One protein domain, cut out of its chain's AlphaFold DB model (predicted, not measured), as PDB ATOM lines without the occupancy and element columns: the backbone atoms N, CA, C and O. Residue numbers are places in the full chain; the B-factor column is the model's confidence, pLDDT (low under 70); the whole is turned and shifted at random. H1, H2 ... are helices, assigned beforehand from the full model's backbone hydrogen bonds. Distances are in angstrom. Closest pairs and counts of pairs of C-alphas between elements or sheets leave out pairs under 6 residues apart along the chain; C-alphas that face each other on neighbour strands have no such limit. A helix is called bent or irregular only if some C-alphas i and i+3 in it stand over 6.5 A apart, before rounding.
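This is residues 25 to 108 and 116 to 192 of the 192 residues of an uncharacterized protein of Candidatus Berkelbacteria bacterium Licking1014_85 (UniProt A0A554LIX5). Two long helical hairpins, H1b with H2 and H3 with H4, are joined side by side over only a part of their length, where residues 56 to 67 of H1b pack on H4, and residues 25 to 36 of H1a stick out at one end of the rod. The printed part has 161 residues with four named helices, H1 to H4 in order along the chain, which hold 146 of them; there is no named strand, and the class is all helix. The whole is loose, radius of gyration of the C-alphas 22.0 A, spanning 85 by 28 by 18 A.

Start at H1, residues 25 to 67, one helix by its hydrogen bonds but bent: C-alphas 38 and 41 are 6.7 A apart, and arms H1a, residues 25 to 38, and H1b, residues 41 to 67, stand at 30 degrees. H2, residues 73 to 107, touches H1b, opposite ways at a shallow tilt of 18 degrees; the closest C-alphas, of Tyr 66 and Ala 79, are 5.2 A apart. H3, residues 119 to 151, touches H4, residues 156 to 190, closest at C-alphas of Asn 145 and Ala 162, 4.8 A. H1b, with residues 56 to 67 alone, touches H4, closest at C-alphas of Leu 67 and Ala 169, 4.1 A. H1b, H3 and H4 form a bundle, touching at shallow tilts. Every O i to N i+4 pair is within hydrogen-bond range in H1b, H3 and H4; H1a has 7 of 10, H2 30 of 31.

Find C-alpha 25 at (29.742, 6.024, 6.302); H1a runs 19.9 A, H1b 38.6 A, H2 50.8 A, H3 47.6 A, and H4 51.2 A to C-alpha 190 at (26.009, 29.341, 34.751).

Residues 109 to 115 are cut out, C-alphas 108 and 116 standing 23.7 A apart; the other links are tight. Look for pLDDT under 70 at residues 25 to 40, 105 to 108, 116 to 123 and 186 to 192.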
ATOM      1  N   GLY A  25      30.740   5.279   5.533       58.09
ATOM      2  CA  GLY A  25      29.742   6.024   6.302       58.09
ATOM      3  C   GLY A  25      30.383   7.027   7.263       58.09
ATOM      4  O   GLY A  25      29.862   8.125   7.434       58.09
ATOM      5  N   SER A  26      31.551   6.692   7.819       55.81
ATOM      6  CA  SER A  26      32.328   7.546   8.731       55.81
ATOM      7  C   SER A  26      32.970   8.751   8.025       55.81
ATOM      8  O   SER A  26      32.981   9.841   8.578       55.81
ATOM      9  N   LEU A  27      33.373   8.653   6.752       57.09
ATOM     10  CA  LEU A  27      33.901   9.816   6.009       57.09
ATOM     11  C   LEU A  27      32.871  10.953   5.813       57.09
ATOM     12  O   LEU A  27      33.259  12.117   5.669       57.09
ATOM     13  N   GLY A  28      31.572  10.623   5.818       56.62
ATOM     14  CA  GLY A  28      30.462  11.585   5.840       56.62
ATOM     15  C   GLY A  28      29.930  11.878   7.249       56.62
ATOM     16  O   GLY A  28      29.556  13.014   7.533       56.62
ATOM     17  N   GLY A  29      29.936  10.876   8.134       54.16
ATOM     18  CA  GLY A  29      29.470  10.954   9.519       54.16
ATOM     19  C   GLY A  29      30.395  11.754  10.434       54.16
ATOM     20  O   GLY A  29      29.921  12.680  11.079       54.16
ATOM     21  N   ASP A  30      31.708  11.513  10.408       55.66
ATOM     22  CA  ASP A  30      32.687  12.143  11.308       55.66
ATOM     23  C   ASP A  30      32.713  13.667  11.163       55.66
ATOM     24  O   ASP A  30      32.814  14.398  12.144       55.66
ATOM     25  N   LYS A  31      32.595  14.196   9.938       52.56
ATOM     26  CA  LYS A  31      32.589  15.655   9.725       52.56
ATOM     27  C   LYS A  31      31.284  16.295  10.193       52.56
ATOM     28  O   LYS A  31      31.308  17.416  10.697       52.56
ATOM     29  N   ILE A  32      30.163  15.588  10.056       52.97
ATOM     30  CA  ILE A  32      28.856  16.030  10.558       52.97
ATOM     31  C   ILE A  32      28.806  15.906  12.087       52.97
ATOM     32  O   ILE A  32      28.263  16.790  12.742       52.97
ATOM     33  N   GLU A  33      29.437  14.891  12.669       54.56
ATOM     34  CA  GLU A  33      29.517  14.654  14.111       54.56
ATOM     35  C   GLU A  33      30.449  15.662  14.804       54.56
ATOM     36  O   GLU A  33      30.096  16.207  15.849       54.56
ATOM     37  N   ILE A  34      31.576  16.034  14.182       54.31
ATOM     38  CA  ILE A  34      32.509  17.051  14.703       54.31
ATOM     39  C   ILE A  34      31.928  18.476  14.609       54.31
ATOM     40  O   ILE A  34      32.129  19.285  15.520       54.31
ATOM     41  N   ILE A  35      31.186  18.809  13.543       55.69
ATOM     42  CA  ILE A  35      30.534  20.127  13.414       55.69
ATOM     43  C   ILE A  35      29.342  20.231  14.379       55.69
ATOM     44  O   ILE A  35      29.194  21.240  15.075       55.69
ATOM     45  N   THR A  36      28.531  19.173  14.467       60.34
ATOM     46  CA  THR A  36      27.337  19.122  15.324       60.34
ATOM     47  C   THR A  36      27.684  19.130  16.812       60.34
ATOM     48  O   THR A  36      27.084  19.887  17.566       60.34
ATOM     49  N   SER A  37      28.669  18.344  17.255       59.00
ATOM     50  CA  SER A  37      28.978  18.203  18.688       59.00
ATOM     51  C   SER A  37      29.709  19.402  19.296       59.00
ATOM     52  O   SER A  37      29.549  19.671  20.483       59.00
ATOM     53  N   LYS A  38      30.491  20.149  18.503       61.66
ATOM     54  CA  LYS A  38      31.357  21.216  19.031       61.66
ATOM     55  C   LYS A  38      30.801  22.631  18.858       61.66
ATOM     56  O   LYS A  38      31.057  23.492  19.699       61.66
ATOM     57  N   TYR A  39      30.069  22.905  17.778       64.75
ATOM     58  CA  TYR A  39      29.628  24.273  17.456       64.75
ATOM     59  C   TYR A  39      28.154  24.527  17.775       64.75
ATOM     60  O   TYR A  39      27.804  25.631  18.191       64.75
ATOM     61  N   LEU A  40      27.299  23.513  17.622       68.88
ATOM     62  CA  LEU A  40      25.858  23.633  17.858       68.88
ATOM     63  C   LEU A  40      25.496  23.983  19.318       68.88
ATOM     64  O   LEU A  40      24.678  24.881  19.512       68.88
ATOM     65  N   PRO A  41      26.118  23.372  20.346       70.56
ATOM     66  CA  PRO A  41      25.791  23.655  21.746       70.56
ATOM     67  C   PRO A  41      26.154  25.085  22.145       70.56
ATOM     68  O   PRO A  41      25.324  25.809  22.683       70.56
ATOM     69  N   ASN A  42      27.359  25.526  21.771       71.75
ATOM     70  CA  ASN A  42      27.843  26.878  22.050       71.75
ATOM     71  C   ASN A  42      26.978  27.947  21.360       71.75
ATOM     72  O   ASN A  42      26.757  29.023  21.914       71.75
ATOM     73  N   LEU A  43      26.477  27.672  20.149       72.56
ATOM     74  CA  LEU A  43      25.596  28.597  19.438       72.56
ATOM     75  C   LEU A  43      24.232  28.725  20.132       72.56
ATOM     76  O   LEU A  43      23.750  29.842  20.323       72.56
ATOM     77  N   VAL A  44      23.627  27.596  20.511       74.94
ATOM     78  CA  VAL A  44      22.327  27.569  21.195       74.94
ATOM     79  C   VAL A  44      22.423  28.251  22.553       74.94
ATOM     80  O   VAL A  44      21.605  29.110  22.867       74.94
ATOM     81  N   GLU A  45      23.446  27.934  23.336       73.12
ATOM     82  CA  GLU A  45      23.637  28.516  24.659       73.12
ATOM     83  C   GLU A  45      23.896  30.026  24.607       73.12
ATOM     84  O   GLU A  45      23.268  30.786  25.344       73.12
ATOM     85  N   ASN A  46      24.742  30.496  23.684       74.94
ATOM     86  CA  ASN A  46      24.962  31.931  23.495       74.94
ATOM     87  C   ASN A  46      23.678  32.657  23.071       74.94
ATOM     88  O   ASN A  46      23.400  33.754  23.564       74.94
ATOM     89  N   ALA A  47      22.874  32.049  22.192       77.56
ATOM     90  CA  ALA A  47      21.585  32.602  21.786       77.56
ATOM     91  C   ALA A  47      20.587  32.652  22.955       77.56
ATOM     92  O   ALA A  47      19.898  33.660  23.130       77.56
ATOM     93  N   LEU A  48      20.535  31.605  23.782       76.62
ATOM     94  CA  LEU A  48      19.677  31.539  24.968       76.62
ATOM     95  C   LEU A  48      20.083  32.573  26.018       76.62
ATOM     96  O   LEU A  48      19.219  33.288  26.525       76.62
ATOM     97  N   ASN A  49      21.380  32.705  26.290       75.62
ATOM     98  CA  ASN A  49      21.906  33.714  27.203       75.62
ATOM     99  C   ASN A  49      21.529  35.121  26.722       75.62
ATOM    100  O   ASN A  49      20.950  35.898  27.480       75.62
ATOM    101  N   LEU A  50      21.755  35.430  25.441       80.00
ATOM    102  CA  LEU A  50      21.378  36.722  24.860       80.00
ATOM    103  C   LEU A  50      19.870  36.997  24.967       80.00
ATOM    104  O   LEU A  50      19.467  38.104  25.330       80.00
ATOM    105  N   ALA A  51      19.038  35.994  24.689       83.25
ATOM    106  CA  ALA A  51      17.588  36.114  24.785       83.25
ATOM    107  C   ALA A  51      17.122  36.332  26.236       83.25
ATOM    108  O   ALA A  51      16.266  37.184  26.486       83.25
ATOM    109  N   ALA A  52      17.715  35.623  27.201       78.06
ATOM    110  CA  ALA A  52      17.437  35.810  28.622       78.06
ATOM    111  C   ALA A  52      17.825  37.221  29.099       78.06
ATOM    112  O   ALA A  52      17.065  37.856  29.837       78.06
ATOM    113  N   TYR A  53      18.946  37.766  28.616       78.81
ATOM    114  CA  TYR A  53      19.339  39.149  28.907       78.81
ATOM    115  C   TYR A  53      18.377  40.173  28.301       78.81
ATOM    116  O   TYR A  53      17.969  41.114  28.986       78.81
ATOM    117  N   ALA A  54      17.968  39.984  27.045       85.69
ATOM    118  CA  ALA A  54      16.987  40.855  26.402       85.69
ATOM    119  C   ALA A  54      15.647  40.849  27.159       85.69
ATOM    120  O   ALA A  54      15.053  41.906  27.387       85.69
ATOM    121  N   PHE A  55      15.207  39.673  27.615       85.50
ATOM    122  CA  PHE A  55      14.020  39.533  28.454       85.50
ATOM    123  C   PHE A  55      14.147  40.307  29.774       85.50
ATOM    124  O   PHE A  55      13.248  41.071  30.127       85.50
ATOM    125  N   MET A  56      15.269  40.163  30.480       82.19
ATOM    126  CA  MET A  56      15.520  40.857  31.745       82.19
ATOM    127  C   MET A  56      15.504  42.384  31.577       82.19
ATOM    128  O   MET A  56      14.837  43.080  32.344       82.19
ATOM    129  N   ILE A  57      16.180  42.913  30.550       86.75
ATOM    130  CA  ILE A  57      16.160  44.353  30.238       86.75
ATOM    131  C   ILE A  57      14.724  44.807  29.954       86.75
ATOM    132  O   ILE A  57      14.279  45.822  30.492       86.75
ATOM    133  N   SER A  58      13.973  44.032  29.167       88.44
ATOM    134  CA  SER A  58      12.570  44.326  28.869       88.44
ATOM    135  C   SER A  58      11.700  44.360  30.130       88.44
ATOM    136  O   SER A  58      10.861  45.255  30.272       88.44
ATOM    137  N   LEU A  59      11.915  43.445  31.085       88.56
ATOM    138  CA  LEU A  59      11.208  43.465  32.367       88.56
ATOM    139  C   LEU A  59      11.547  44.692  33.203       88.56
ATOM    140  O   LEU A  59      10.634  45.298  33.761       88.56
ATOM    141  N   ILE A  60      12.820  45.084  33.279       88.81
ATOM    142  CA  ILE A  60      13.234  46.280  34.027       88.81
ATOM    143  C   ILE A  60      12.578  47.521  33.418       88.81
ATOM    144  O   ILE A  60      11.930  48.288  34.129       88.81
ATOM    145  N   VAL A  61      12.670  47.684  32.094       90.81
ATOM    146  CA  VAL A  61      12.047  48.803  31.371       90.81
ATOM    147  C   VAL A  61      10.536  48.817  31.592       90.81
ATOM    148  O   VAL A  61       9.960  49.865  31.884       90.81
ATOM    149  N   SER A  62       9.887  47.658  31.512       91.19
ATOM    150  CA  SER A  62       8.446  47.545  31.740       91.19
ATOM    151  C   SER A  62       8.063  47.833  33.194       91.19
ATOM    152  O   SER A  62       7.046  48.479  33.434       91.19
ATOM    153  N   GLY A  63       8.889  47.416  34.156       90.31
ATOM    154  CA  GLY A  63       8.729  47.706  35.580       90.31
ATOM    155  C   GLY A  63       8.814  49.202  35.869       90.31
ATOM    156  O   GLY A  63       7.920  49.744  36.517       90.31
ATOM    157  N   PHE A  64       9.804  49.900  35.301       91.69
ATOM    158  CA  PHE A  64       9.884  51.364  35.372       91.69
ATOM    159  C   PHE A  64       8.697  52.047  34.697       91.69
ATOM    160  O   PHE A  64       8.146  53.004  35.237       91.69
ATOM    161  N   TYR A  65       8.268  51.552  33.537       91.56
ATOM    162  CA  TYR A  65       7.109  52.100  32.837       91.56
ATOM    163  C   TYR A  65       5.823  51.939  33.664       91.56
ATOM    164  O   TYR A  65       5.010  52.862  33.743       91.56
ATOM    165  N   TYR A  66       5.667  50.798  34.345       91.56
ATOM    166  CA  TYR A  66       4.567  50.549  35.276       91.56
ATOM    167  C   TYR A  66       4.651  51.475  36.496       91.56
ATOM    168  O   TYR A  66       3.664  52.124  36.848       91.56
ATOM    169  N   LEU A  67       5.838  51.600  37.092       90.19
ATOM    170  CA  LEU A  67       6.124  52.446  38.254       90.19
ATOM    171  C   LEU A  67       5.792  53.921  37.975       90.19
ATOM    172  O   LEU A  67       5.174  54.592  38.799       90.19
ATOM    173  N   LEU A  68       6.131  54.406  36.778       88.44
ATOM    174  CA  LEU A  68       5.927  55.792  36.344       88.44
ATOM    175  C   LEU A  68       4.551  56.061  35.713       88.44
ATOM    176  O   LEU A  68       4.275  57.178  35.267       88.44
ATOM    177  N   SER A  69       3.655  55.073  35.677       88.25
ATOM    178  CA  SER A  69       2.323  55.236  35.077       88.25
ATOM    179  C   SER A  69       1.430  56.238  35.829       88.25
ATOM    180  O   SER A  69       0.478  56.745  35.242       88.25
ATOM    181  N   SER A  70       1.748  56.581  37.088       78.81
ATOM    182  CA  SER A  70       1.126  57.659  37.889       78.81
ATOM    183  C   SER A  70      -0.416  57.691  37.838       78.81
ATOM    184  O   SER A  70      -1.052  58.741  37.717       78.81
ATOM    185  N   GLY A  71      -1.040  56.508  37.864       71.88
ATOM    186  CA  GLY A  71      -2.498  56.351  37.838       71.88
ATOM    187  C   GLY A  71      -3.168  56.555  36.470       71.88
ATOM    188  O   GLY A  71      -4.394  56.520  36.402       71.88
ATOM    189  N   SER A  72      -2.404  56.740  35.386       87.31
ATOM    190  CA  SER A  72      -2.917  56.699  34.008       87.31
ATOM    191  C   SER A  72      -3.224  55.258  33.603       87.31
ATOM    192  O   SER A  72      -2.337  54.400  33.610       87.31
ATOM    193  N   GLU A  73      -4.474  54.993  33.225       86.06
ATOM    194  CA  GLU A  73      -4.908  53.664  32.778       86.06
ATOM    195  C   GLU A  73      -4.206  53.243  31.488       86.06
ATOM    196  O   GLU A  73      -3.668  52.143  31.438       86.06
ATOM    197  N   GLU A  74      -4.075  54.149  30.517       88.69
ATOM    198  CA  GLU A  74      -3.377  53.896  29.251       88.69
ATOM    199  C   GLU A  74      -1.914  53.469  29.465       88.69
ATOM    200  O   GLU A  74      -1.461  52.444  28.945       88.69
ATOM    201  N   LYS A  75      -1.161  54.219  30.286       87.19
ATOM    202  CA  LYS A  75       0.238  53.878  30.592       87.19
ATOM    203  C   LYS A  75       0.333  52.550  31.336       87.19
ATOM    204  O   LYS A  75       1.225  51.752  31.056       87.19
ATOM    205  N   THR A  76      -0.596  52.306  32.261       88.19
ATOM    206  CA  THR A  76      -0.657  51.058  33.028       88.19
ATOM    207  C   THR A  76      -0.941  49.867  32.116       88.19
ATOM    208  O   THR A  76      -0.281  48.838  32.222       88.19
ATOM    209  N   GLU A  77      -1.897  49.988  31.201       90.06
ATOM    210  CA  GLU A  77      -2.269  48.923  30.272       90.06
ATOM    211  C   GLU A  77      -1.129  48.597  29.308       90.06
ATOM    212  O   GLU A  77      -0.778  47.428  29.127       90.06
ATOM    213  N   LYS A  78      -0.471  49.624  28.767       88.38
ATOM    214  CA  LYS A  78       0.708  49.435  27.921       88.38
ATOM    215  C   LYS A  78       1.855  48.761  28.683       88.38
ATOM    216  O   LYS A  78       2.478  47.846  28.148       88.38
ATOM    217  N   ALA A  79       2.084  49.135  29.946       88.62
ATOM    218  CA  ALA A  79       3.046  48.452  30.812       88.62
ATOM    219  C   ALA A  79       2.695  46.965  30.988       88.62
ATOM    220  O   ALA A  79       3.544  46.102  30.771       88.62
ATOM    221  N   LYS A  80       1.431  46.655  31.316       88.56
ATOM    222  CA  LYS A  80       0.934  45.274  31.468       88.56
ATOM    223  C   LYS A  80       1.142  44.461  30.202       88.56
ATOM    224  O   LYS A  80       1.664  43.353  30.269       88.56
ATOM    225  N   LYS A  81       0.777  45.018  29.050       91.19
ATOM    226  CA  LYS A  81       0.930  44.361  27.751       91.19
ATOM    227  C   LYS A  81       2.397  44.039  27.456       91.19
ATOM    228  O   LYS A  81       2.700  42.918  27.053       91.19
ATOM    229  N   ASN A  82       3.311  44.966  27.736       89.94
ATOM    230  CA  ASN A  82       4.747  44.732  27.571       89.94
ATOM    231  C   ASN A  82       5.281  43.640  28.511       89.94
ATOM    232  O   ASN A  82       6.072  42.798  28.081       89.94
ATOM    233  N   ILE A  83       4.816  43.607  29.765       89.44
ATOM    234  CA  ILE A  83       5.153  42.541  30.721       89.44
ATOM    235  C   ILE A  83       4.654  41.190  30.206       89.44
ATOM    236  O   ILE A  83       5.413  40.223  30.215       89.44
ATOM    237  N   VAL A  84       3.413  41.120  29.718       90.88
ATOM    238  CA  VAL A  84       2.822  39.886  29.175       90.88
ATOM    239  C   VAL A  84       3.614  39.391  27.968       90.88
ATOM    240  O   VAL A  84       4.016  38.231  27.952       90.88
ATOM    241  N   PHE A  85       3.916  40.253  26.992       90.50
ATOM    242  CA  PHE A  85       4.718  39.853  25.830       90.50
ATOM    243  C   PHE A  85       6.120  39.389  26.210       90.50
ATOM    244  O   PHE A  85       6.581  38.366  25.705       90.50
ATOM    245  N   SER A  86       6.774  40.100  27.129       87.56
ATOM    246  CA  SER A  86       8.083  39.691  27.642       87.56
ATOM    247  C   SER A  86       7.987  38.317  28.307       87.56
ATOM    248  O   SER A  86       8.805  37.443  28.040       87.56
ATOM    249  N   SER A  87       6.953  38.098  29.123       86.62
ATOM    250  CA  SER A  87       6.728  36.833  29.832       86.62
ATOM    251  C   SER A  87       6.481  35.672  28.868       86.62
ATOM    252  O   SER A  87       7.027  34.592  29.068       86.62
ATOM    253  N   ILE A  88       5.721  35.888  27.790       89.38
ATOM    254  CA  ILE A  88       5.526  34.884  26.732       89.38
ATOM    255  C   ILE A  88       6.866  34.543  26.070       89.38
ATOM    256  O   ILE A  88       7.186  33.367  25.911       89.38
ATOM    257  N   GLY A  89       7.676  35.554  25.737       84.56
ATOM    258  CA  GLY A  89       9.022  35.346  25.197       84.56
ATOM    259  C   GLY A  89       9.903  34.513  26.129       84.56
ATOM    260  O   GLY A  89      10.568  33.581  25.684       84.56
ATOM    261  N   PHE A  90       9.844  34.777  27.434       84.19
ATOM    262  CA  PHE A  90      10.567  33.995  28.435       84.19
ATOM    263  C   PHE A  90      10.107  32.540  28.518       84.19
ATOM    264  O   PHE A  90      10.942  31.638  28.552       84.19
ATOM    265  N   VAL A  91       8.796  32.287  28.487       86.31
ATOM    266  CA  VAL A  91       8.257  30.918  28.459       86.31
ATOM    267  C   VAL A  91       8.758  30.159  27.229       86.31
ATOM    268  O   VAL A  91       9.119  28.989  27.343       86.31
ATOM    269  N   ILE A  92       8.845  30.817  26.069       86.12
ATOM    270  CA  ILE A  92       9.389  30.215  24.841       86.12
ATOM    271  C   ILE A  92      10.879  29.880  25.002       86.12
ATOM    272  O   ILE A  92      11.293  28.779  24.638       86.12
ATOM    273  N   ILE A  93      11.679  30.786  25.575       81.88
ATOM    274  CA  ILE A  93      13.105  30.541  25.868       81.88
ATOM    275  C   ILE A  93      13.255  29.321  26.790       81.88
ATOM    276  O   ILE A  93      14.067  28.436  26.522       81.88
ATOM    277  N   PHE A  94      12.432  29.233  27.837       78.50
ATOM    278  CA  PHE A  94      12.463  28.123  28.787       78.50
ATOM    279  C   PHE A  94      12.032  26.791  28.156       78.50
ATOM    280  O   PHE A  94      12.671  25.763  28.372       78.50
ATOM    281  N   ALA A  95      10.980  26.803  27.331       80.88
ATOM    282  CA  ALA A  95      10.545  25.626  26.583       80.88
ATOM    283  C   ALA A  95      11.625  25.151  25.597       80.88
ATOM    284  O   ALA A  95      11.879  23.953  25.498       80.88
ATOM    285  N   SER A  96      12.299  26.082  24.916       79.69
ATOM    286  CA  SER A  96      13.429  25.782  24.030       79.69
ATOM    287  C   SER A  96      14.568  25.094  24.786       79.69
ATOM    288  O   SER A  96      15.065  24.061  24.339       79.69
ATOM    289  N   TYR A  97      14.922  25.603  25.972       73.81
ATOM    290  CA  TYR A  97      15.927  24.980  26.836       73.81
ATOM    291  C   TYR A  97      15.532  23.556  27.248       73.81
ATOM    292  O   TYR A  97      16.334  22.636  27.110       73.81
ATOM    293  N   ALA A  98      14.283  23.348  27.676       76.62
ATOM    294  CA  ALA A  98      13.789  22.026  28.061       76.62
ATOM    295  C   ALA A  98      13.828  21.017  26.898       76.62
ATOM    296  O   ALA A  98      14.150  19.848  27.098       76.62
ATOM    297  N   ILE A  99      13.525  21.465  25.675       78.12
ATOM    298  CA  ILE A  99      13.617  20.627  24.472       78.12
ATOM    299  C   ILE A  99      15.079  20.319  24.140       78.12
ATOM    300  O   ILE A  99      15.400  19.164  23.862       78.12
ATOM    301  N   PHE A 100      15.960  21.322  24.170       74.50
ATOM    302  CA  PHE A 100      17.387  21.139  23.898       74.50
ATOM    303  C   PHE A 100      18.004  20.123  24.861       74.50
ATOM    304  O   PHE A 100      18.629  19.163  24.414       74.50
ATOM    305  N   ASP A 101      17.746  20.277  26.159       71.31
ATOM    306  CA  ASP A 101      18.215  19.348  27.186       71.31
ATOM    307  C   ASP A 101      17.659  17.934  26.965       71.31
ATOM    308  O   ASP A 101      18.410  16.964  26.965       71.31
ATOM    309  N   PHE A 102      16.367  17.795  26.645       75.44
ATOM    310  CA  PHE A 102      15.762  16.494  26.335       75.44
ATOM    311  C   PHE A 102      16.387  15.804  25.110       75.44
ATOM    312  O   PHE A 102      16.534  14.577  25.097       75.44
ATOM    313  N   VAL A 103      16.746  16.569  24.074       76.75
ATOM    314  CA  VAL A 103      17.403  16.048  22.865       76.75
ATOM    315  C   VAL A 103      18.850  15.649  23.164       76.75
ATOM    316  O   VAL A 103      19.259  14.543  22.805       76.75
ATOM    317  N   VAL A 104      19.609  16.497  23.863       70.06
ATOM    318  CA  VAL A 104      21.010  16.230  24.230       70.06
ATOM    319  C   VAL A 104      21.110  15.057  25.207       70.06
ATOM    320  O   VAL A 104      21.921  14.154  24.999       70.06
ATOM    321  N   ALA A 105      20.228  14.984  26.205       69.81
ATOM    322  CA  ALA A 105      20.177  13.888  27.171       69.81
ATOM    323  C   ALA A 105      19.981  12.510  26.513       69.81
ATOM    324  O   ALA A 105      20.431  11.499  27.053       69.81
ATOM    325  N   LYS A 106      19.343  12.457  25.337       69.69
ATOM    326  CA  LYS A 106      19.202  11.230  24.537       69.69
ATOM    327  C   LYS A 106      20.358  10.985  23.559       69.69
ATOM    328  O   LYS A 106      20.503   9.853  23.106       69.69
ATOM    329  N   GLY A 107      21.145  12.010  23.220       63.38
ATOM    330  CA  GLY A 107      22.188  11.976  22.186       63.38
ATOM    331  C   GLY A 107      23.632  11.837  22.687       63.38
ATOM    332  O   GLY A 107      24.510  11.533  21.887       63.38
ATOM    333  N   GLY A 108      23.894  12.023  23.985       61.97
ATOM    334  CA  GLY A 108      25.231  11.914  24.585       61.97
ATOM    335  C   GLY A 108      25.618  13.159  25.385       61.97
ATOM    336  O   GLY A 108      25.062  14.236  25.190       61.97
ATOM    337  N   SER A 116      33.507  32.585  29.290       46.12
ATOM    338  CA  SER A 116      33.176  33.427  30.437       46.12
ATOM    339  C   SER A 116      33.413  34.900  30.096       46.12
ATOM    340  O   SER A 116      34.442  35.491  30.425       46.12
ATOM    341  N   VAL A 117      32.471  35.522  29.401       53.47
ATOM    342  CA  VAL A 117      32.436  36.974  29.315       53.47
ATOM    343  C   VAL A 117      31.928  37.474  30.673       53.47
ATOM    344  O   VAL A 117      30.872  37.046  31.136       53.47
ATOM    345  N   ASN A 118      32.650  38.395  31.321       58.12
ATOM    346  CA  ASN A 118      32.254  39.044  32.588       58.12
ATOM    347  C   ASN A 118      31.037  39.994  32.426       58.12
ATOM    348  O   ASN A 118      30.947  41.042  33.063       58.12
ATOM    349  N   ILE A 119      30.075  39.639  31.569       52.91
ATOM    350  CA  ILE A 119      28.789  40.330  31.379       52.91
ATOM    351  C   ILE A 119      27.987  40.286  32.683       52.91
ATOM    352  O   ILE A 119      27.267  41.223  33.008       52.91
ATOM    353  N   VAL A 120      28.171  39.219  33.464       56.19
ATOM    354  CA  VAL A 120      27.517  39.005  34.756       56.19
ATOM    355  C   VAL A 120      27.793  40.154  35.734       56.19
ATOM    356  O   VAL A 120      26.861  40.659  36.356       56.19
ATOM    357  N   GLY A 121      29.043  40.625  35.821       62.06
ATOM    358  CA  GLY A 121      29.414  41.744  36.696       62.06
ATOM    359  C   GLY A 121      28.847  43.089  36.231       62.06
ATOM    360  O   GLY A 121      28.329  43.855  37.040       62.06
ATOM    361  N   LEU A 122      28.872  43.348  34.918       60.50
ATOM    362  CA  LEU A 122      28.287  44.555  34.313       60.50
ATOM    363  C   LEU A 122      26.767  44.626  34.519       60.50
ATOM    364  O   LEU A 122      26.216  45.697  34.776       60.50
ATOM    365  N   ILE A 123      26.089  43.483  34.433       62.16
ATOM    366  CA  ILE A 123      24.645  43.380  34.648       62.16
ATOM    367  C   ILE A 123      24.297  43.570  36.118       62.16
ATOM    368  O   ILE A 123      23.388  44.342  36.403       62.16
ATOM    369  N   GLY A 124      25.003  42.898  37.036       70.00
ATOM    370  CA  GLY A 124      24.773  43.064  38.475       70.00
ATOM    371  C   GLY A 124      24.816  44.539  38.870       70.00
ATOM    372  O   GLY A 124      23.858  45.057  39.434       70.00
ATOM    373  N   GLN A 125      25.845  45.252  38.405       73.00
ATOM    374  CA  GLN A 125      25.975  46.692  38.621       73.00
ATOM    375  C   GLN A 125      24.819  47.498  38.002       73.00
ATOM    376  O   GLN A 125      24.281  48.402  38.643       73.00
ATOM    377  N   GLY A 126      24.417  47.188  36.765       75.94
ATOM    378  CA  GLY A 126      23.302  47.869  36.103       75.94
ATOM    379  C   GLY A 126      21.962  47.660  36.814       75.94
ATOM    380  O   GLY A 126      21.172  48.599  36.934       75.94
ATOM    381  N   VAL A 127      21.716  46.451  37.323       79.19
ATOM    382  CA  VAL A 127      20.494  46.120  38.064       79.19
ATOM    383  C   VAL A 127      20.489  46.774  39.442       79.19
ATOM    384  O   VAL A 127      19.462  47.332  39.823       79.19
ATOM    385  N   ASP A 128      21.616  46.793  40.151       83.75
ATOM    386  CA  ASP A 128      21.726  47.463  41.451       83.75
ATOM    387  C   ASP A 128      21.440  48.967  41.328       83.75
ATOM    388  O   ASP A 128      20.668  49.533  42.108       83.75
ATOM    389  N   ILE A 129      21.986  49.609  40.288       85.50
ATOM    390  CA  ILE A 129      21.704  51.016  39.975       85.50
ATOM    391  C   ILE A 129      20.216  51.206  39.651       85.50
ATOM    392  O   ILE A 129      19.585  52.131  40.167       85.50
ATOM    393  N   ALA A 130      19.632  50.332  38.827       85.50
ATOM    394  CA  ALA A 130      18.210  50.384  38.502       85.50
ATOM    395  C   ALA A 130      17.332  50.245  39.756       85.50
ATOM    396  O   ALA A 130      16.371  50.996  39.919       85.50
ATOM    397  N   LEU A 131      17.672  49.339  40.671       89.56
ATOM    398  CA  LEU A 131      16.917  49.118  41.901       89.56
ATOM    399  C   LEU A 131      17.020  50.320  42.850       89.56
ATOM    400  O   LEU A 131      16.007  50.741  43.410       89.56
ATOM    401  N   ALA A 132      18.207  50.919  42.970       91.88
ATOM    402  CA  ALA A 132      18.414  52.137  43.751       91.88
ATOM    403  C   ALA A 132      17.576  53.309  43.209       91.88
ATOM    404  O   ALA A 132      16.873  53.981  43.971       91.88
ATOM    405  N   ILE A 133      17.583  53.514  41.886       92.69
ATOM    406  CA  ILE A 133      16.769  54.545  41.226       92.69
ATOM    407  C   ILE A 133      15.276  54.249  41.419       92.69
ATOM    408  O   ILE A 133      14.517  55.141  41.797       92.69
ATOM    409  N   ALA A 134      14.839  53.007  41.202       92.75
ATOM    410  CA  ALA A 134      13.446  52.612  41.375       92.75
ATOM    411  C   ALA A 134      12.963  52.837  42.812       92.75
ATOM    412  O   ALA A 134      11.892  53.409  43.006       92.75
ATOM    413  N   GLY A 135      13.765  52.456  43.811       93.00
ATOM    414  CA  GLY A 135      13.462  52.681  45.224       93.00
ATOM    415  C   GLY A 135      13.295  54.165  45.554       93.00
ATOM    416  O   GLY A 135      12.302  54.547  46.179       93.00
ATOM    417  N   ALA A 136      14.200  55.017  45.062       95.19
ATOM    418  CA  ALA A 136      14.094  56.465  45.231       95.19
ATOM    419  C   ALA A 136      12.823  57.033  44.572       95.19
ATOM    420  O   ALA A 136      12.106  57.827  45.182       95.19
ATOM    421  N   ILE A 137      12.490  56.596  43.352       93.94
ATOM    422  CA  ILE A 137      11.273  57.051  42.668       93.94
ATOM    423  C   ILE A 137      10.022  56.565  43.406       93.94
ATOM    424  O   ILE A 137       9.098  57.356  43.596       93.94
ATOM    425  N   VAL A 138       9.972  55.307  43.856       95.62
ATOM    426  CA  VAL A 138       8.837  54.798  44.645       95.62
ATOM    427  C   VAL A 138       8.640  55.638  45.896       95.62
ATOM    428  O   VAL A 138       7.508  56.024  46.178       95.62
ATOM    429  N   MET A 139       9.717  55.972  46.607       95.31
ATOM    430  CA  MET A 139       9.639  56.847  47.773       95.31
ATOM    431  C   MET A 139       8.996  58.195  47.415       95.31
ATOM    432  O   MET A 139       8.033  58.601  48.066       95.31
ATOM    433  N   LEU A 140       9.454  58.859  46.348       94.38
ATOM    434  CA  LEU A 140       8.886  60.138  45.900       94.38
ATOM    435  C   LEU A 140       7.407  60.015  45.513       94.38
ATOM    436  O   LEU A 140       6.583  60.827  45.938       94.38
ATOM    437  N   VAL A 141       7.055  58.987  44.740       93.44
ATOM    438  CA  VAL A 141       5.674  58.740  44.307       93.44
ATOM    439  C   VAL A 141       4.772  58.489  45.513       93.44
ATOM    440  O   VAL A 141       3.677  59.053  45.568       93.44
ATOM    441  N   MET A 142       5.223  57.700  46.489       93.50
ATOM    442  CA  MET A 142       4.480  57.422  47.720       93.50
ATOM    443  C   MET A 142       4.259  58.689  48.546       93.50
ATOM    444  O   MET A 142       3.146  58.909  49.014       93.50
ATOM    445  N   VAL A 143       5.269  59.552  48.679       95.19
ATOM    446  CA  VAL A 143       5.142  60.814  49.426       95.19
ATOM    447  C   VAL A 143       4.164  61.768  48.729       95.19
ATOM    448  O   VAL A 143       3.210  62.231  49.353       95.19
ATOM    449  N   ILE A 144       4.338  62.019  47.427       92.62
ATOM    450  CA  ILE A 144       3.503  62.967  46.664       92.62
ATOM    451  C   ILE A 144       2.039  62.505  46.623       92.62
ATOM    452  O   ILE A 144       1.114  63.284  46.878       92.62
ATOM    453  N   ASN A 145       1.809  61.223  46.326       93.69
ATOM    454  CA  ASN A 145       0.454  60.681  46.263       93.69
ATOM    455  C   ASN A 145      -0.137  60.457  47.658       93.69
ATOM    456  O   ASN A 145      -1.346  60.586  47.813       93.69
ATOM    457  N   GLY A 146       0.688  60.219  48.680       92.69
ATOM    458  CA  GLY A 146       0.260  60.151  50.076       92.69
ATOM    459  C   GLY A 146      -0.311  61.481  50.563       92.69
ATOM    460  O   GLY A 146      -1.427  61.517  51.076       92.69
ATOM    461  N   PHE A 147       0.386  62.596  50.314       94.06
ATOM    462  CA  PHE A 147      -0.162  63.926  50.606       94.06
ATOM    463  C   PHE A 147      -1.434  64.206  49.807       94.06
ATOM    464  O   PHE A 147      -2.427  64.659  50.370       94.06
ATOM    465  N   THR A 148      -1.436  63.877  48.513       90.62
ATOM    466  CA  THR A 148      -2.629  64.028  47.665       90.62
ATOM    467  C   THR A 148      -3.812  63.244  48.237       90.62
ATOM    468  O   THR A 148      -4.916  63.773  48.302       90.62
ATOM    469  N   TYR A 149      -3.594  62.017  48.707       91.38
ATOM    470  CA  TYR A 149      -4.625  61.181  49.314       91.38
ATOM    471  C   TYR A 149      -5.193  61.783  50.607       91.38
ATOM    472  O   TYR A 149      -6.408  61.808  50.791       91.38
ATOM    473  N   LEU A 150      -4.328  62.302  51.485       92.50
ATOM    474  CA  LEU A 150      -4.741  62.899  52.760       92.50
ATOM    475  C   LEU A 150      -5.500  64.219  52.570       92.50
ATOM    476  O   LEU A 150      -6.485  64.466  53.261       92.50
ATOM    477  N   LEU A 151      -5.056  65.051  51.627       92.00
ATOM    478  CA  LEU A 151      -5.615  66.386  51.400       92.00
ATOM    479  C   LEU A 151      -6.875  66.381  50.522       92.00
ATOM    480  O   LEU A 151      -7.643  67.336  50.561       92.00
ATOM    481  N   ASN A 152      -7.116  65.317  49.748       90.00
ATOM    482  CA  ASN A 152      -8.270  65.206  48.848       90.00
ATOM    483  C   ASN A 152      -9.350  64.242  49.360       90.00
ATOM    484  O   ASN A 152     -10.112  63.706  48.559       90.00
ATOM    485  N   SER A 153      -9.467  64.040  50.676       73.00
ATOM    486  CA  SER A 153     -10.422  63.094  51.281       73.00
ATOM    487  C   SER A 153     -11.903  63.345  50.930       73.00
ATOM    488  O   SER A 153     -12.719  62.439  51.076       73.00
ATOM    489  N   GLY A 154     -12.251  64.532  50.415       77.12
ATOM    490  CA  GLY A 154     -13.579  64.869  49.880       77.12
ATOM    491  C   GLY A 154     -13.737  64.757  48.353       77.12
ATOM    492  O   GLY A 154     -14.851  64.885  47.854       77.12
ATOM    493  N   ASN A 155     -12.656  64.515  47.600       86.75
ATOM    494  CA  ASN A 155     -12.661  64.344  46.142       86.75
ATOM    495  C   ASN A 155     -12.307  62.889  45.782       86.75
ATOM    496  O   ASN A 155     -11.154  62.451  45.897       86.75
ATOM    497  N   SER A 156     -13.311  62.136  45.328       83.31
ATOM    498  CA  SER A 156     -13.197  60.708  45.004       83.31
ATOM    499  C   SER A 156     -12.229  60.421  43.852       83.31
ATOM    500  O   SER A 156     -11.556  59.387  43.865       83.31
ATOM    501  N   GLU A 157     -12.099  61.335  42.893       87.62
ATOM    502  CA  GLU A 157     -11.268  61.151  41.704       87.62
ATOM    503  C   GLU A 157      -9.775  61.280  42.035       87.62
ATOM    504  O   GLU A 157      -8.980  60.383  41.735       87.62
ATOM    505  N   ALA A 158      -9.395  62.351  42.737       86.69
ATOM    506  CA  ALA A 158      -8.012  62.572  43.167       86.69
ATOM    507  C   ALA A 158      -7.538  61.471  44.130       86.69
ATOM    508  O   ALA A 158      -6.426  60.951  44.000       86.69
ATOM    509  N   THR A 159      -8.419  61.053  45.041       90.19
ATOM    510  CA  THR A 159      -8.182  59.946  45.974       90.19
ATOM    511  C   THR A 159      -7.950  58.623  45.238       90.19
ATOM    512  O   THR A 159      -7.009  57.887  45.554       90.19
ATOM    513  N   ALA A 160      -8.770  58.311  44.228       91.00
ATOM    514  CA  ALA A 160      -8.617  57.095  43.431       91.00
ATOM    515  C   ALA A 160      -7.323  57.107  42.605       91.00
ATOM    516  O   ALA A 160      -6.611  56.099  42.562       91.00
ATOM    517  N   LYS A 161      -6.980  58.246  41.994       90.25
ATOM    518  CA  LYS A 161      -5.737  58.403  41.230       90.25
ATOM    519  C   LYS A 161      -4.503  58.228  42.113       90.25
ATOM    520  O   LYS A 161      -3.600  57.484  41.734       90.25
ATOM    521  N   ALA A 162      -4.498  58.834  43.301       91.94
ATOM    522  CA  ALA A 162      -3.417  58.689  44.272       91.94
ATOM    523  C   ALA A 162      -3.213  57.218  44.677       91.94
ATOM    524  O   ALA A 162      -2.096  56.706  44.606       91.94
ATOM    525  N   ARG A 163      -4.300  56.499  44.998       90.69
ATOM    526  CA  ARG A 163      -4.244  55.056  45.299       90.69
ATOM    527  C   ARG A 163      -3.684  54.246  44.130       90.69
ATOM    528  O   ARG A 163      -2.801  53.417  44.340       90.69
ATOM    529  N   LYS A 164      -4.168  54.489  42.904       92.38
ATOM    530  CA  LYS A 164      -3.680  53.802  41.695       92.38
ATOM    531  C   LYS A 164      -2.193  54.070  41.464       92.38
ATOM    532  O   LYS A 164      -1.459  53.140  41.159       92.38
ATOM    533  N   ALA A 165      -1.732  55.305  41.643       91.69
ATOM    534  CA  ALA A 165      -0.324  55.657  41.492       91.69
ATOM    535  C   ALA A 165       0.567  54.950  42.527       91.69
ATOM    536  O   ALA A 165       1.589  54.379  42.152       91.69
ATOM    537  N   MET A 166       0.159  54.922  43.801       93.19
ATOM    538  CA  MET A 166       0.884  54.214  44.868       93.19
ATOM    539  C   MET A 166       0.927  52.702  44.619       93.19
ATOM    540  O   MET A 166       1.991  52.089  44.713       93.19
ATOM    541  N   LEU A 167      -0.209  52.104  44.238       92.25
ATOM    542  CA  LEU A 167      -0.284  50.689  43.876       92.25
ATOM    543  C   LEU A 167       0.604  50.386  42.666       92.25
ATOM    544  O   LEU A 167       1.323  49.387  42.656       92.25
ATOM    545  N   ASN A 168       0.595  51.263  41.663       92.31
ATOM    546  CA  ASN A 168       1.404  51.064  40.478       92.31
ATOM    547  C   ASN A 168       2.900  51.170  40.761       92.31
ATOM    548  O   ASN A 168       3.668  50.346  40.272       92.31
ATOM    549  N   ALA A 169       3.312  52.108  41.609       93.06
ATOM    550  CA  ALA A 169       4.693  52.184  42.064       93.06
ATOM    551  C   ALA A 169       5.130  50.902  42.787       93.06
ATOM    552  O   ALA A 169       6.195  50.363  42.486       93.06
ATOM    553  N   ALA A 170       4.285  50.370  43.676       93.31
ATOM    554  CA  ALA A 170       4.569  49.134  44.401       93.31
ATOM    555  C   ALA A 170       4.689  47.917  43.467       93.31
ATOM    556  O   ALA A 170       5.640  47.146  43.579       93.31
ATOM    557  N   ILE A 171       3.766  47.765  42.511       92.62
ATOM    558  CA  ILE A 171       3.806  46.674  41.524       92.62
ATOM    559  C   ILE A 171       5.029  46.812  40.611       92.62
ATOM    560  O   ILE A 171       5.714  45.826  40.354       92.62
ATOM    561  N   GLY A 172       5.333  48.025  40.144       91.31
ATOM    562  CA  GLY A 172       6.508  48.286  39.315       91.31
ATOM    563  C   GLY A 172       7.806  47.905  40.025       91.31
ATOM    564  O   GLY A 172       8.633  47.200  39.449       91.31
ATOM    565  N   LEU A 173       7.949  48.280  41.299       92.81
ATOM    566  CA  LEU A 173       9.088  47.874  42.124       92.81
ATOM    567  C   LEU A 173       9.140  46.355  42.328       92.81
ATOM    568  O   LEU A 173      10.207  45.760  42.198       92.81
ATOM    569  N   LEU A 174       7.996  45.720  42.594       92.69
ATOM    570  CA  LEU A 174       7.909  44.265  42.731       92.69
ATOM    571  C   LEU A 174       8.400  43.546  41.470       92.69
ATOM    572  O   LEU A 174       9.168  42.595  41.572       92.69
ATOM    573  N   ILE A 175       8.016  44.023  40.286       90.81
ATOM    574  CA  ILE A 175       8.468  43.455  39.008       90.81
ATOM    575  C   ILE A 175       9.988  43.582  38.855       90.81
ATOM    576  O   ILE A 175      10.638  42.629  38.428       90.81
ATOM    577  N   ILE A 176      10.568  44.726  39.226       89.50
ATOM    578  CA  ILE A 176      12.023  44.931  39.155       89.50
ATOM    579  C   ILE A 176      12.741  43.981  40.128       89.50
ATOM    580  O   ILE A 176      13.725  43.350  39.743       89.50
ATOM    581  N   MET A 177      12.217  43.794  41.345       89.56
ATOM    582  CA  MET A 177      12.760  42.823  42.306       89.56
ATOM    583  C   MET A 177      12.677  41.379  41.791       89.56
ATOM    584  O   MET A 177      13.629  40.615  41.937       89.56
ATOM    585  N   LEU A 178      11.566  41.003  41.150       88.19
ATOM    586  CA  LEU A 178      11.416  39.680  40.535       88.19
ATOM    587  C   LEU A 178      12.382  39.478  39.361       88.19
ATOM    588  O   LEU A 178      12.938  38.392  39.209       88.19
ATOM    589  N   SER A 179      12.619  40.524  38.566       85.12
ATOM    590  CA  SER A 179      13.618  40.502  37.493       85.12
ATOM    591  C   SER A 179      15.020  40.229  38.046       85.12
ATOM    592  O   SER A 179      15.739  39.375  37.525       85.12
ATOM    593  N   PHE A 180      15.381  40.877  39.159       83.38
ATOM    594  CA  PHE A 180      16.651  40.620  39.841       83.38
ATOM    595  C   PHE A 180      16.752  39.175  40.341       83.38
ATOM    596  O   PHE A 180      17.741  38.503  40.060       83.38
ATOM    597  N   ALA A 181      15.714  38.662  41.005       84.06
ATOM    598  CA  ALA A 181      15.699  37.278  41.479       84.06
ATOM    599  C   ALA A 181      15.898  36.269  40.331       84.06
ATOM    600  O   ALA A 181      16.648  35.302  40.478       84.06
ATOM    601  N   ALA A 182      15.283  36.518  39.170       78.12
ATOM    602  CA  ALA A 182      15.482  35.702  37.975       78.12
ATOM    603  C   ALA A 182      16.931  35.776  37.454       78.12
ATOM    604  O   ALA A 182      17.515  34.746  37.114       78.12
ATOM    605  N   ALA A 183      17.535  36.970  37.446       73.25
ATOM    606  CA  ALA A 183      18.925  37.164  37.040       73.25
ATOM    607  C   ALA A 183      19.901  36.426  37.969       73.25
ATOM    608  O   ALA A 183      20.776  35.701  37.494       73.25
ATOM    609  N   SER A 184      19.728  36.555  39.287       75.31
ATOM    610  CA  SER A 184      20.549  35.851  40.280       75.31
ATOM    611  C   SER A 184      20.403  34.332  40.167       75.31
ATOM    612  O   SER A 184      21.390  33.599  40.253       75.31
ATOM    613  N   TRP A 185      19.183  33.840  39.931       76.81
ATOM    614  CA  TRP A 185      18.941  32.414  39.729       76.81
ATOM    615  C   TRP A 185      19.664  31.883  38.487       76.81
ATOM    616  O   TRP A 185      20.333  30.853  38.568       76.81
ATOM    617  N   MET A 186      19.607  32.609  37.369       69.00
ATOM    618  CA  MET A 186      20.329  32.252  36.145       69.00
ATOM    619  C   MET A 186      21.847  32.213  36.373       69.00
ATOM    620  O   MET A 186      22.504  31.257  35.969       69.00
ATOM    621  N   GLN A 187      22.405  33.185  37.100       65.44
ATOM    622  CA  GLN A 187      23.835  33.194  37.436       65.44
ATOM    623  C   GLN A 187      24.255  31.955  38.232       65.44
ATOM    624  O   GLN A 187      25.301  31.376  37.954       65.44
ATOM    625  N   SER A 188      23.415  31.498  39.167       68.81
ATOM    626  CA  SER A 188      23.693  30.290  39.958       68.81
ATOM    627  C   SER A 188      23.758  29.000  39.130       68.81
ATOM    628  O   SER A 188      24.283  27.990  39.603       68.81
ATOM    629  N   LYS A 189      23.188  29.018  37.917       63.69
ATOM    630  CA  LYS A 189      23.209  27.898  36.973       63.69
ATOM    631  C   LYS A 189      24.403  27.950  36.028       63.69
ATOM    632  O   LYS A 189      24.887  26.893  35.667       63.69
ATOM    633  N   VAL A 190      24.869  29.147  35.665       57.88
ATOM    634  CA  VAL A 190      26.009  29.341  34.751       57.88
ATOM    635  C   VAL A 190      27.361  29.200  35.462       57.88
ATOM    636  O   VAL A 190      28.350  28.862  34.827       57.88
ATOM    637  N   SER A 191      27.440  29.456  36.775       53.06
ATOM    638  CA  SER A 191      28.694  29.329  37.540       53.06
ATOM    639  C   SER A 191      28.990  27.920  38.081       53.06
ATOM    640  O   SER A 191      29.912  27.768  38.887       53.06
ATOM    641  N   LYS A 192      28.219  26.907  37.672       42.41
ATOM    642  CA  LYS A 192      28.451  25.489  37.982       42.41
ATOM    643  C   LYS A 192      28.825  24.735  36.723       42.41
ATOM    644  O   LYS A 192      29.715  23.870  36.846       42.41
TER     645      LYS A 192